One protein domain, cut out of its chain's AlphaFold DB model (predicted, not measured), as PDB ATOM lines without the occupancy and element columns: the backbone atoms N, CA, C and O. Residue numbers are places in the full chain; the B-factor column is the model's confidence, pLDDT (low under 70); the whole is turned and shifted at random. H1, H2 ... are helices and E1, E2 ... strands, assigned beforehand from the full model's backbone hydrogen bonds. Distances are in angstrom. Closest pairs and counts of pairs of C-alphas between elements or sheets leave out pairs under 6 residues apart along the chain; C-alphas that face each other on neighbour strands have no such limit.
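This is residues 40 to 62 and 127 to 207 of the 340 residues of an uncharacterized protein of Cuscuta campestris (UniProt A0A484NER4). This domain has little regular structure: one strongly twisted sheet of five short strands, with small helix H1 off one end and the loop of residues 188 to 207 at the other. The 104 printed residues run E1, E2, H1, E3, E4, E5; the antiparallel sheet's order is E1 E2 E5 E4 E3. The class is mixed, with 33 residues in named elements; it is compact, radius of gyration of the C-alphas 14.2 A, spanning 43 by 27 by 25 A.

Find E1, residues 43 to 45, from C-alpha 43 at (71.900, 119.721, 85.257). E2 is residues 49 to 53, H1 129 to 135, E3 155 to 160 (15.9 A), E4 167 to 173 (16.9 A). E5, residues 183 to 187, ends at (59.446, 122.621, 83.723).

Look at N 50 and O 186, 2.8 A, between E2 and E5. Hairpin E1 and E2 has N 51 and O 44, 2.8 A. E3, E4 and E5 form a meander, successive antiparallel neighbours in two hairpins: N 173 and O 155, 2.7 A; N 185 and O 170, 2.8 A. H1 is not on the sheet; 0 of 3 O i to N i+4 pairs are within hydrogen-bond range, against 3 of 4 for i+3.

Residues 63 to 126 are cut out, C-alphas 62 and 127 standing 25.0 A apart. H1 to E3 is a long link. Residues 60 to 62 and 127 to 139 have pLDDT under 70.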
ATOM      1  N   ALA A  40      76.879 124.804  89.544       85.88
ATOM      2  CA  ALA A  40      77.097 125.369  88.218       85.88
ATOM      3  C   ALA A  40      77.702 124.340  87.250       85.88
ATOM      4  O   ALA A  40      78.558 123.533  87.626       85.88
ATOM      5  N   GLY A  41      77.244 124.362  86.002       84.50
ATOM      6  CA  GLY A  41      77.648 123.427  84.953       84.50
ATOM      7  C   GLY A  41      77.039 122.025  85.072       84.50
ATOM      8  O   GLY A  41      77.314 121.179  84.220       84.50
ATOM      9  N   LEU A  42      76.204 121.761  86.085       83.62
ATOM     10  CA  LEU A  42      75.489 120.498  86.255       83.62
ATOM     11  C   LEU A  42      73.977 120.695  86.140       83.62
ATOM     12  O   LEU A  42      73.386 121.618  86.693       83.62
ATOM     13  N   CYS A  43      73.340 119.754  85.450       84.12
ATOM     14  CA  CYS A  43      71.900 119.721  85.257       84.12
ATOM     15  C   CYS A  43      71.334 118.409  85.807       84.12
ATOM     16  O   CYS A  43      71.715 117.328  85.353       84.12
ATOM     17  N   LEU A  44      70.379 118.494  86.735       84.50
ATOM     18  CA  LEU A  44      69.649 117.326  87.233       84.50
ATOM     19  C   LEU A  44      68.305 117.209  86.515       84.50
ATOM     20  O   LEU A  44      67.619 118.201  86.288       84.50
ATOM     21  N   LEU A  45      67.902 115.989  86.172       84.44
ATOM     22  CA  LEU A  45      66.647 115.735  85.467       84.44
ATOM     23  C   LEU A  45      65.665 114.994  86.377       84.44
ATOM     24  O   LEU A  45      66.002 113.960  86.959       84.44
ATOM     25  N   SER A  46      64.434 115.498  86.462       82.69
ATOM     26  CA  SER A  46      63.289 114.753  86.991       82.69
ATOM     27  C   SER A  46      62.416 114.247  85.838       82.69
ATOM     28  O   SER A  46      62.795 114.341  84.668       82.69
ATOM     29  N   GLU A  47      61.244 113.688  86.140       83.94
ATOM     30  CA  GLU A  47      60.258 113.362  85.110       83.94
ATOM     31  C   GLU A  47      59.760 114.632  84.404       83.94
ATOM     32  O   GLU A  47      59.763 114.681  83.172       83.94
ATOM     33  N   THR A  48      59.443 115.686  85.163       90.00
ATOM     34  CA  THR A  48      58.732 116.872  84.656       90.00
ATOM     35  C   THR A  48      59.593 118.125  84.533       90.00
ATOM     36  O   THR A  48      59.227 119.050  83.809       90.00
ATOM     37  N   SER A  49      60.763 118.150  85.171       91.50
ATOM     38  CA  SER A  49      61.604 119.335  85.269       91.50
ATOM     39  C   SER A  49      63.085 119.062  85.017       91.50
ATOM     40  O   SER A  49      63.575 117.928  84.998       91.50
ATOM     41  N   VAL A  50      63.795 120.166  84.853       91.50
ATOM     42  CA  VAL A  50      65.241 120.305  84.759       91.50
ATOM     43  C   VAL A  50      65.662 121.200  85.915       91.50
ATOM     44  O   VAL A  50      65.132 122.297  86.065       91.50
ATOM     45  N   ILE A  51      66.571 120.729  86.757       89.88
ATOM     46  CA  ILE A  51      67.111 121.503  87.873       89.88
ATOM     47  C   ILE A  51      68.453 122.070  87.438       89.88
ATOM     48  O   ILE A  51      69.369 121.302  87.131       89.88
ATOM     49  N   ILE A  52      68.553 123.395  87.422       90.75
ATOM     50  CA  ILE A  52      69.773 124.122  87.065       90.75
ATOM     51  C   ILE A  52      70.185 125.060  88.193       90.75
ATOM     52  O   ILE A  52      69.327 125.563  88.927       90.75
ATOM     53  N   SER A  53      71.490 125.299  88.314       88.75
ATOM     54  CA  SER A  53      72.020 126.280  89.259       88.75
ATOM     55  C   SER A  53      71.563 127.680  88.873       88.75
ATOM     56  O   SER A  53      71.542 128.025  87.691       88.75
ATOM     57  N   VAL A  54      71.254 128.519  89.864       88.81
ATOM     58  CA  VAL A  54      71.044 129.958  89.629       88.81
ATOM     59  C   VAL A  54      72.228 130.624  88.933       88.81
ATOM     60  O   VAL A  54      72.028 131.598  88.218       88.81
ATOM     61  N   GLU A  55      73.440 130.107  89.125       87.88
ATOM     62  CA  GLU A  55      74.663 130.647  88.520       87.88
ATOM     63  C   GLU A  55      74.728 130.405  87.003       87.88
ATOM     64  O   GLU A  55      75.357 131.182  86.290       87.88
ATOM     65  N   ASP A  56      74.026 129.385  86.498       89.44
ATOM     66  CA  ASP A  56      73.963 129.069  85.066       89.44
ATOM     67  C   ASP A  56      72.857 129.860  84.336       89.44
ATOM     68  O   ASP A  56      72.738 129.805  83.107       89.44
ATOM     69  N   ILE A  57      72.026 130.612  85.070       87.62
ATOM     70  CA  ILE A  57      70.952 131.428  84.498       87.62
ATOM     71  C   ILE A  57      71.533 132.764  84.028       87.62
ATOM     72  O   ILE A  57      71.754 133.687  84.808       87.62
ATOM     73  N   LEU A  58      71.733 132.888  82.714       80.81
ATOM     74  CA  LEU A  58      72.291 134.098  82.095       80.81
ATOM     75  C   LEU A  58      71.376 135.328  82.229       80.81
ATOM     76  O   LEU A  58      71.847 136.459  82.333       80.81
ATOM     77  N   GLU A  59      70.059 135.114  82.207       71.12
ATOM     78  CA  GLU A  59      69.051 136.172  82.219       71.12
ATOM     79  C   GLU A  59      67.995 135.880  83.291       71.12
ATOM     80  O   GLU A  59      67.038 135.142  83.073       71.12
ATOM     81  N   GLY A  60      68.179 136.465  84.474       61.94
ATOM     82  CA  GLY A  60      67.266 136.324  85.608       61.94
ATOM     83  C   GLY A  60      67.981 136.684  86.902       61.94
ATOM     84  O   GLY A  60      68.796 135.918  87.397       61.94
ATOM     85  N   LYS A  61      67.711 137.869  87.459       56.94
ATOM     86  CA  LYS A  61      68.281 138.247  88.758       56.94
ATOM     87  C   LYS A  61      67.440 137.620  89.863       56.94
ATOM     88  O   LYS A  61      66.469 138.221  90.312       56.94
ATOM     89  N   LEU A  62      67.806 136.416  90.284       65.06
ATOM     90  CA  LEU A  62      67.385 135.910  91.586       65.06
ATOM     91  C   LEU A  62      68.240 136.576  92.674       65.06
ATOM     92  O   LEU A  62      69.402 136.908  92.411       65.06
ATOM     93  N   LEU A 127      74.994 117.526 109.052       49.16
ATOM     94  CA  LEU A 127      74.397 118.329 107.988       49.16
ATOM     95  C   LEU A 127      73.649 119.511 108.628       49.16
ATOM     96  O   LEU A 127      72.824 119.276 109.522       49.16
ATOM     97  N   PRO A 128      73.871 120.761 108.180       51.62
ATOM     98  CA  PRO A 128      73.080 121.893 108.644       51.62
ATOM     99  C   PRO A 128      71.584 121.629 108.391       51.62
ATOM    100  O   PRO A 128      71.217 120.873 107.493       51.62
ATOM    101  N   VAL A 129      70.696 122.184 109.223       50.66
ATOM    102  CA  VAL A 129      69.258 121.822 109.260       50.66
ATOM    103  C   VAL A 129      68.576 121.957 107.890       50.66
ATOM    104  O   VAL A 129      67.776 121.103 107.510       50.66
ATOM    105  N   ASN A 130      68.971 122.959 107.100       52.94
ATOM    106  CA  ASN A 130      68.541 123.139 105.711       52.94
ATOM    107  C   ASN A 130      68.928 121.960 104.801       52.94
ATOM    108  O   ASN A 130      68.211 121.661 103.853       52.94
ATOM    109  N   GLN A 131      70.027 121.265 105.102       52.44
ATOM    110  CA  GLN A 131      70.486 120.098 104.366       52.44
ATOM    111  C   GLN A 131      69.811 118.784 104.771       52.44
ATOM    112  O   GLN A 131      69.668 117.887 103.939       52.44
ATOM    113  N   LYS A 132      69.310 118.678 106.010       54.62
ATOM    114  CA  LYS A 132      68.502 117.524 106.455       54.62
ATOM    115  C   LYS A 132      67.171 117.413 105.687       54.62
ATOM    116  O   LYS A 132      66.643 116.314 105.537       54.62
ATOM    117  N   ILE A 133      66.676 118.521 105.128       55.19
ATOM    118  CA  ILE A 133      65.458 118.580 104.304       55.19
ATOM    119  C   ILE A 133      65.637 117.875 102.946       55.19
ATOM    120  O   ILE A 133      64.754 117.116 102.545       55.19
ATOM    121  N   PHE A 134      66.778 118.057 102.259       54.25
ATOM    122  CA  PHE A 134      67.100 117.343 100.996       54.25
ATOM    123  C   PHE A 134      67.054 115.836 101.167       54.25
ATOM    124  O   PHE A 134      66.672 115.063 100.292       54.25
ATOM    125  N   LEU A 135      67.478 115.453 102.352       48.66
ATOM    126  CA  LEU A 135      67.779 114.114 102.749       48.66
ATOM    127  C   LEU A 135      66.461 113.305 102.844       48.66
ATOM    128  O   LEU A 135      66.425 112.141 102.460       48.66
ATOM    129  N   ASN A 136      65.352 113.944 103.227       50.16
ATOM    130  CA  ASN A 136      64.024 113.331 103.322       50.16
ATOM    131  C   ASN A 136      63.263 113.221 101.977       50.16
ATOM    132  O   ASN A 136      62.094 112.846 101.973       50.16
ATOM    133  N   GLY A 137      63.875 113.560 100.834       49.91
ATOM    134  CA  GLY A 137      63.230 113.421  99.518       49.91
ATOM    135  C   GLY A 137      62.082 114.408  99.241       49.91
ATOM    136  O   GLY A 137      61.347 114.224  98.273       49.91
ATOM    137  N   TYR A 138      61.927 115.458 100.060       52.75
ATOM    138  CA  TYR A 138      60.850 116.459  99.939       52.75
ATOM    139  C   TYR A 138      61.033 117.448  98.781       52.75
ATOM    140  O   TYR A 138      60.094 118.137  98.394       52.75
ATOM    141  N   LEU A 139      62.232 117.535  98.212       59.31
ATOM    142  CA  LEU A 139      62.560 118.523  97.188       59.31
ATOM    143  C   LEU A 139      62.559 117.869  95.808       59.31
ATOM    144  O   LEU A 139      63.597 117.700  95.170       59.31
ATOM    145  N   GLY A 140      61.359 117.460  95.395       70.81
ATOM    146  CA  GLY A 140      61.061 117.089  94.016       70.81
ATOM    147  C   GLY A 140      61.039 118.318  93.103       70.81
ATOM    148  O   GLY A 140      61.855 119.232  93.230       70.81
ATOM    149  N   ASP A 141      60.083 118.351  92.183       74.06
ATOM    150  CA  ASP A 141      59.898 119.447  91.229       74.06
ATOM    151  C   ASP A 141      58.612 120.249  91.448       74.06
ATOM    152  O   ASP A 141      58.275 121.073  90.612       74.06
ATOM    153  N   VAL A 142      57.924 120.010  92.575       86.62
ATOM    154  CA  VAL A 142      56.619 120.567  92.999       86.62
ATOM    155  C   VAL A 142      55.467 120.413  92.000       86.62
ATOM    156  O   VAL A 142      54.325 120.754  92.311       86.62
ATOM    157  N   PHE A 143      55.711 119.824  90.834       90.06
ATOM    158  CA  PHE A 143      54.657 119.530  89.888       90.06
ATOM    159  C   PHE A 143      53.737 118.446  90.454       90.06
ATOM    160  O   PHE A 143      54.194 117.382  90.868       90.06
ATOM    161  N   MET A 144      52.434 118.742  90.488       89.69
ATOM    162  CA  MET A 144      51.394 117.875  91.055       89.69
ATOM    163  C   MET A 144      51.764 117.334  92.451       89.69
ATOM    164  O   MET A 144      51.617 116.146  92.753       89.69
ATOM    165  N   ALA A 145      52.281 118.217  93.310       88.12
ATOM    166  CA  ALA A 145      52.786 117.848  94.623       88.12
ATOM    167  C   ALA A 145      51.705 117.167  95.472       88.12
ATOM    168  O   ALA A 145      50.557 117.597  95.512       88.12
ATOM    169  N   ARG A 146      52.071 116.111  96.197       85.56
ATOM    170  CA  ARG A 146      51.170 115.448  97.150       85.56
ATOM    171  C   ARG A 146      51.380 116.018  98.554       85.56
ATOM    172  O   ARG A 146      52.490 116.463  98.847       85.56
ATOM    173  N   PRO A 147      50.385 115.942  99.461       81.94
ATOM    174  CA  PRO A 147      50.548 116.375 100.851       81.94
ATOM    175  C   PRO A 147      51.801 115.787 101.524       81.94
ATOM    176  O   PRO A 147      52.511 116.480 102.242       81.94
ATOM    177  N   SER A 148      52.110 114.521 101.224       75.50
ATOM    178  CA  SER A 148      53.289 113.789 101.706       75.50
ATOM    179  C   SER A 148      54.629 114.328 101.214       75.50
ATOM    180  O   SER A 148      55.656 113.929 101.744       75.50
ATOM    181  N   ASN A 149      54.642 115.167 100.180       73.00
ATOM    182  CA  ASN A 149      55.850 115.729  99.581       73.00
ATOM    183  C   ASN A 149      56.022 117.217  99.916       73.00
ATOM    184  O   ASN A 149      56.989 117.826  99.469       73.00
ATOM    185  N   LEU A 150      55.116 117.798 100.707       77.75
ATOM    186  CA  LEU A 150      55.144 119.207 101.075       77.75
ATOM    187  C   LEU A 150      55.566 119.384 102.534       77.75
ATOM    188  O   LEU A 150      55.035 118.738 103.436       77.75
ATOM    189  N   SER A 151      56.504 120.303 102.759       78.56
ATOM    190  CA  SER A 151      56.873 120.766 104.097       78.56
ATOM    191  C   SER A 151      56.160 122.078 104.412       78.56
ATOM    192  O   SER A 151      55.963 122.902 103.523       78.56
ATOM    193  N   LYS A 152      55.798 122.292 105.682       76.94
ATOM    194  CA  LYS A 152      55.228 123.568 106.149       76.94
ATOM    195  C   LYS A 152      56.260 124.696 106.182       76.94
ATOM    196  O   LYS A 152      55.879 125.854 106.091       76.94
ATOM    197  N   ASP A 153      57.535 124.339 106.293       79.94
ATOM    198  CA  ASP A 153      58.641 125.289 106.438       79.94
ATOM    199  C   ASP A 153      59.248 125.691 105.083       79.94
ATOM    200  O   ASP A 153      60.208 126.456 105.030       79.94
ATOM    201  N   ILE A 154      58.728 125.138 103.981       83.44
ATOM    202  CA  ILE A 154      59.230 125.385 102.630       83.44
ATOM    203  C   ILE A 154      58.117 126.004 101.806       83.44
ATOM    204  O   ILE A 154      57.091 125.379 101.540       83.44
ATOM    205  N   GLU A 155      58.373 127.215 101.347       88.00
ATOM    206  CA  GLU A 155      57.547 127.883 100.362       88.00
ATOM    207  C   GLU A 155      58.092 127.596  98.964       88.00
ATOM    208  O   GLU A 155      59.298 127.665  98.726       88.00
ATOM    209  N   TRP A 156      57.211 127.274  98.024       90.69
ATOM    210  CA  TRP A 156      57.584 127.114  96.623       90.69
ATOM    211  C   TRP A 156      57.244 128.376  95.858       90.69
ATOM    212  O   TRP A 156      56.082 128.767  95.802       90.69
ATOM    213  N   ILE A 157      58.249 128.989  95.251       91.88
ATOM    214  CA  ILE A 157      58.102 130.271  94.571       91.88
ATOM    215  C   ILE A 157      58.150 130.043  93.068       91.88
ATOM    216  O   ILE A 157      59.057 129.381  92.560       91.88
ATOM    217  N   GLU A 158      57.164 130.595  92.363       93.56
ATOM    218  CA  GLU A 158      57.093 130.561  90.906       93.56
ATOM    219  C   GLU A 158      58.249 131.359  90.289       93.56
ATOM    220  O   GLU A 158      58.558 132.485  90.684       93.56
ATOM    221  N   PHE A 159      58.901 130.759  89.298       93.06
ATOM    222  CA  PHE A 159      59.986 131.369  88.549       93.06
ATOM    223  C   PHE A 159      59.502 131.738  87.150       93.06
ATOM    224  O   PHE A 159      59.141 130.867  86.353       93.06
ATOM    225  N   PHE A 160      59.515 133.035  86.851       91.88
ATOM    226  CA  PHE A 160      59.010 133.597  85.602       91.88
ATOM    227  C   PHE A 160      60.141 134.074  84.695       91.88
ATOM    228  O   PHE A 160      61.173 134.566  85.153       91.88
ATOM    229  N   CYS A 161      59.914 133.992  83.387       88.94
ATOM    230  CA  CYS A 161      60.794 134.581  82.394       88.94
ATOM    231  C   CYS A 161      60.850 136.107  82.578       88.94
ATOM    232  O   CYS A 161      59.810 136.764  82.481       88.94
ATOM    233  N   PRO A 162      62.038 136.713  82.747       85.50
ATOM    234  CA  PRO A 162      62.153 138.156  82.959       85.50
ATOM    235  C   PRO A 162      61.757 138.988  81.730       85.50
ATOM    236  O   PRO A 162      61.511 140.184  81.857       85.50
ATOM    237  N   LYS A 163      61.705 138.379  80.538       87.25
ATOM    238  CA  LYS A 163      61.371 139.067  79.282       87.25
ATOM    239  C   LYS A 163      59.880 139.046  78.957       87.25
ATOM    240  O   LYS A 163      59.358 140.042  78.473       87.25
ATOM    241  N   CYS A 164      59.208 137.917  79.178       88.56
ATOM    242  CA  CYS A 164      57.816 137.722  78.756       88.56
ATOM    243  C   CYS A 164      56.850 137.378  79.896       88.56
ATOM    244  O   CYS A 164      55.689 137.095  79.614       88.56
ATOM    245  N   ALA A 165      57.319 137.354  81.148       88.88
ATOM    246  CA  ALA A 165      56.535 137.031  82.342       88.88
ATOM    247  C   ALA A 165      55.805 135.672  82.302       88.88
ATOM    248  O   ALA A 165      54.908 135.430  83.103       88.88
ATOM    249  N   HIS A 166      56.189 134.768  81.395       89.94
ATOM    250  CA  HIS A 166      55.659 133.406  81.374       89.94
ATOM    251  C   HIS A 166      56.290 132.576  82.486       89.94
ATOM    252  O   HIS A 166      57.487 132.712  82.755       89.94
ATOM    253  N   LEU A 167      55.495 131.707  83.111       92.06
ATOM    254  CA  LEU A 167      55.996 130.738  84.077       92.06
ATOM    255  C   LEU A 167      56.999 129.810  83.380       92.06
ATOM    256  O   LEU A 167      56.712 129.266  82.318       92.06
ATOM    257  N   LEU A 168      58.170 129.628  83.982       93.44
ATOM    258  CA  LEU A 168      59.181 128.681  83.511       93.44
ATOM    259  C   LEU A 168      59.364 127.514  84.476       93.44
ATOM    260  O   LEU A 168      59.766 126.429  84.064       93.44
ATOM    261  N   GLY A 169      59.104 127.726  85.763       93.88
ATOM    262  CA  GLY A 169      59.478 126.771  86.791       93.88
ATOM    263  C   GLY A 169      59.128 127.230  88.192       93.88
ATOM    264  O   GLY A 169      58.345 128.158  88.380       93.88
ATOM    265  N   ALA A 170      59.754 126.604  89.180       93.62
ATOM    266  CA  ALA A 170      59.690 127.035  90.567       93.62
ATOM    267  C   ALA A 170      60.956 126.661  91.338       93.62
ATOM    268  O   ALA A 170      61.791 125.878  90.877       93.62
ATOM    269  N   TYR A 171      61.105 127.216  92.533       91.50
ATOM    270  CA  TYR A 171      62.172 126.843  93.452       91.50
ATOM    271  C   TYR A 171      61.677 126.833  94.901       91.50
ATOM    272  O   TYR A 171      60.797 127.619  95.261       91.50
ATOM    273  N   PRO A 172      62.233 125.948  95.746       88.81
ATOM    274  CA  PRO A 172      61.951 125.951  97.171       88.81
ATOM    275  C   PRO A 172      62.684 127.114  97.849       88.81
ATOM    276  O   PRO A 172      63.837 127.400  97.536       88.81
ATOM    277  N   SER A 173      62.042 127.758  98.812       86.88
ATOM    278  CA  SER A 173      62.551 128.899  99.571       86.88
ATOM    279  C   SER A 173      62.144 128.778 101.037       86.88
ATOM    280  O   SER A 173      61.126 128.175 101.375       86.88
ATOM    281  N   HIS A 174      62.949 129.371 101.915       83.56
ATOM    282  CA  HIS A 174      62.635 129.536 103.331       83.56
ATOM    283  C   HIS A 174      62.580 131.039 103.638       83.56
ATOM    284  O   HIS A 174      63.595 131.649 103.990       83.56
ATOM    285  N   ASN A 175      61.409 131.649 103.419       71.62
ATOM    286  CA  ASN A 175      61.056 133.044 103.741       71.62
ATOM    287  C   ASN A 175      62.000 134.145 103.211       71.62
ATOM    288  O   ASN A 175      62.014 135.252 103.745       71.62
ATOM    289  N   SER A 176      62.822 133.865 102.198       73.69
ATOM    290  CA  SER A 176      63.861 134.797 101.723       73.69
ATOM    291  C   SER A 176      63.812 135.076 100.222       73.69
ATOM    292  O   SER A 176      64.636 135.836  99.724       73.69
ATOM    293  N   ASN A 177      62.860 134.484  99.493       82.12
ATOM    294  CA  ASN A 177      62.802 134.501  98.023       82.12
ATOM    295  C   ASN A 177      64.121 134.085  97.348       82.12
ATOM    296  O   ASN A 177      64.387 134.441  96.202       82.12
ATOM    297  N   VAL A 178      64.950 133.325  98.065       85.56
ATOM    298  CA  VAL A 178      66.200 132.755  97.570       85.56
ATOM    299  C   VAL A 178      66.014 131.246  97.476       85.56
ATOM    300  O   VAL A 178      65.509 130.646  98.431       85.56
ATOM    301  N   PRO A 179      66.446 130.610  96.371       87.00
ATOM    302  CA  PRO A 179      66.478 129.160  96.278       87.00
ATOM    303  C   PRO A 179      67.236 128.548  97.458       87.00
ATOM    304  O   PRO A 179      68.428 128.804  97.649       87.00
ATOM    305  N   LEU A 180      66.543 127.715  98.239       83.44
ATOM    306  CA  LEU A 180      67.064 127.054  99.439       83.44
ATOM    307  C   LEU A 180      68.348 126.263  99.144       83.44
ATOM    308  O   LEU A 180      69.221 126.129 100.002       83.44
ATOM    309  N   ASP A 181      68.463 125.761  97.918       79.50
ATOM    310  CA  ASP A 181      69.529 124.882  97.454       79.50
ATOM    311  C   ASP A 181      70.276 125.400  96.231       79.50
ATOM    312  O   ASP A 181      71.009 124.648  95.597       79.50
ATOM    313  N   GLY A 182      70.082 126.678  95.900       83.25
ATOM    314  CA  GLY A 182      70.685 127.285  94.720       83.25
ATOM    315  C   GLY A 182      70.130 126.765  93.389       83.25
ATOM    316  O   GLY A 182      70.680 127.110  92.350       83.25
ATOM    317  N   GLY A 183      69.062 125.962  93.387       86.75
ATOM    318  CA  GLY A 183      68.518 125.359  92.176       86.75
ATOM    319  C   GLY A 183      67.143 125.886  91.784       86.75
ATOM    320  O   GLY A 183      66.231 125.984  92.609       86.75
ATOM    321  N   VAL A 184      66.948 126.122  90.490       91.00
ATOM    322  CA  VAL A 184      65.635 126.398  89.893       91.00
ATOM    323  C   VAL A 184      65.163 125.171  89.125       91.00
ATOM    324  O   VAL A 184      65.914 124.606  88.333       91.00
ATOM    325  N   ARG A 185      63.915 124.749  89.356       92.50
ATOM    326  CA  ARG A 185      63.274 123.627  88.661       92.50
ATOM    327  C   ARG A 185      62.487 124.183  87.494       92.50
ATOM    328  O   ARG A 185      61.364 124.641  87.672       92.50
ATOM    329  N   LEU A 186      63.085 124.168  86.315       94.00
ATOM    330  CA  LEU A 186      62.438 124.571  85.075       94.00
ATOM    331  C   LEU A 186      61.601 123.416  84.532       94.00
ATOM    332  O   LEU A 186      62.110 122.310  84.350       94.00
ATOM    333  N   TYR A 187      60.326 123.650  84.258       94.88
ATOM    334  CA  TYR A 187      59.446 122.621  83.723       94.88
ATOM    335  C   TYR A 187      59.746 122.366  82.256       94.88
ATOM    336  O   TYR A 187      59.742 123.290  81.445       94.88
ATOM    337  N   LYS A 188      59.939 121.094  81.898       94.31
ATOM    338  CA  LYS A 188      60.298 120.670  80.536       94.31
ATOM    339  C   LYS A 188      59.306 121.156  79.486       94.31
ATOM    340  O   LYS A 188      59.699 121.408  78.361       94.31
ATOM    341  N   PHE A 189      58.039 121.313  79.856       93.06
ATOM    342  CA  PHE A 189      56.983 121.786  78.963       93.06
ATOM    343  C   PHE A 189      56.941 123.309  78.751       93.06
ATOM    344  O   PHE A 189      56.148 123.777  77.940       93.06
ATOM    345  N   TYR A 190      57.791 124.083  79.436       92.88
ATOM    346  CA  TYR A 190      57.951 125.529  79.223       92.88
ATOM    347  C   TYR A 190      59.328 125.920  78.678       92.88
ATOM    348  O   TYR A 190      59.582 127.099  78.427       92.88
ATOM    349  N   ILE A 191      60.231 124.956  78.497       91.44
ATOM    350  CA  ILE A 191      61.595 125.203  78.029       91.44
ATOM    351  C   ILE A 191      61.915 124.344  76.810       91.44
ATOM    352  O   ILE A 191      61.309 123.305  76.575       91.44
ATOM    353  N   SER A 192      62.906 124.778  76.039       91.88
ATOM    354  CA  SER A 192      63.387 124.063  74.863       91.88
ATOM    355  C   SER A 192      64.886 123.825  74.970       91.88
ATOM    356  O   SER A 192      65.618 124.639  75.532       91.88
ATOM    357  N   THR A 193      65.343 122.706  74.418       90.94
ATOM    358  CA  THR A 193      66.768 122.328  74.392       90.94
ATOM    359  C   THR A 193      67.475 122.701  73.093       90.94
ATOM    360  O   THR A 193      68.683 122.509  72.976       90.94
ATOM    361  N   SER A 194      66.753 123.231  72.103       89.12
ATOM    362  CA  SER A 194      67.325 123.567  70.800       89.12
ATOM    363  C   SER A 194      66.704 124.822  70.205       89.12
ATOM    364  O   SER A 194      65.557 125.153  70.487       89.12
ATOM    365  N   LEU A 195      67.440 125.478  69.308       85.38
ATOM    366  CA  LEU A 195      66.913 126.540  68.455       85.38
ATOM    367  C   LEU A 195      66.822 126.034  67.001       85.38
ATOM    368  O   LEU A 195      67.812 125.496  66.501       85.38
ATOM    369  N   PRO A 196      65.678 126.203  66.306       86.75
ATOM    370  CA  PRO A 196      64.421 126.769  66.805       86.75
ATOM    371  C   PRO A 196      63.741 125.858  67.840       86.75
ATOM    372  O   PRO A 196      63.887 124.633  67.800       86.75
ATOM    373  N   ALA A 197      62.989 126.476  68.756       85.50
ATOM    374  CA  ALA A 197      62.214 125.746  69.755       85.50
ATOM    375  C   ALA A 197      61.206 124.803  69.080       85.50
ATOM    376  O   ALA A 197      60.701 125.113  67.997       85.50
ATOM    377  N   ASN A 198      60.911 123.663  69.713       80.94
ATOM    378  CA  ASN A 198      60.021 122.628  69.171       80.94
ATOM    379  C   ASN A 198      60.522 121.989  67.851       80.94
ATOM    380  O   ASN A 198      59.754 121.400  67.088       80.94
ATOM    381  N   GLY A 199      61.820 122.118  67.558       86.88
ATOM    382  CA  GLY A 199      62.460 121.517  66.390       86.88
ATOM    383  C   GLY A 199      62.667 120.001  66.502       86.88
ATOM    384  O   GLY A 199      62.419 119.360  67.524       86.88
ATOM    385  N   ALA A 200      63.203 119.398  65.436       88.19
ATOM    386  CA  ALA A 200      63.485 117.960  65.392       88.19
ATOM    387  C   ALA A 200      64.542 117.497  66.422       88.19
ATOM    388  O   ALA A 200      64.586 116.314  66.763       88.19
ATOM    389  N   HIS A 201      65.362 118.421  66.924       89.44
ATOM    390  CA  HIS A 201      66.398 118.164  67.927       89.44
ATOM    391  C   HIS A 201      66.002 118.601  69.338       89.44
ATOM    392  O   HIS A 201      66.780 118.395  70.266       89.44
ATOM    393  N   ASP A 202      64.804 119.164  69.516       91.31
ATOM    394  CA  ASP A 202      64.336 119.550  70.837       91.31
ATOM    395  C   ASP A 202      63.886 118.309  71.610       91.31
ATOM    396  O   ASP A 202      62.855 117.696  71.310       91.31
ATOM    397  N   LEU A 203      64.665 117.948  72.626       90.88
ATOM    398  CA  LEU A 203      64.398 116.831  73.523       90.88
ATOM    399  C   LEU A 203      63.070 117.000  74.269       90.88
ATOM    400  O   LEU A 203      62.447 115.999  74.628       90.88
ATOM    401  N   PHE A 204      62.617 118.240  74.476       92.44
ATOM    402  CA  PHE A 204      61.394 118.527  75.220       92.44
ATOM    403  C   PHE A 204      60.175 118.829  74.345       92.44
ATOM    404  O   PHE A 204      59.094 119.032  74.881       92.44
ATOM    405  N   ARG A 205      60.274 118.723  73.012       89.25
ATOM    406  CA  ARG A 205      59.164 119.012  72.074       89.25
ATOM    407  C   ARG A 205      57.840 118.298  72.373       89.25
ATOM    408  O   ARG A 205      56.770 118.758  71.994       89.25
ATOM    409  N   ASN A 206      57.913 117.122  72.997       89.12
ATOM    410  CA  ASN A 206      56.747 116.295  73.305       89.12
ATOM    411  C   ASN A 206      56.206 116.518  74.722       89.12
ATOM    412  O   ASN A 206      55.140 115.981  75.033       89.12
ATOM    413  N   TYR A 207      56.918 117.277  75.555       91.31
ATOM    414  CA  TYR A 207      56.484 117.662  76.888       91.31
ATOM    415  C   TYR A 207      55.557 118.863  76.742       91.31
ATOM    416  O   TYR A 207      55.996 119.974  76.477       91.31
TER     417      TYR A 207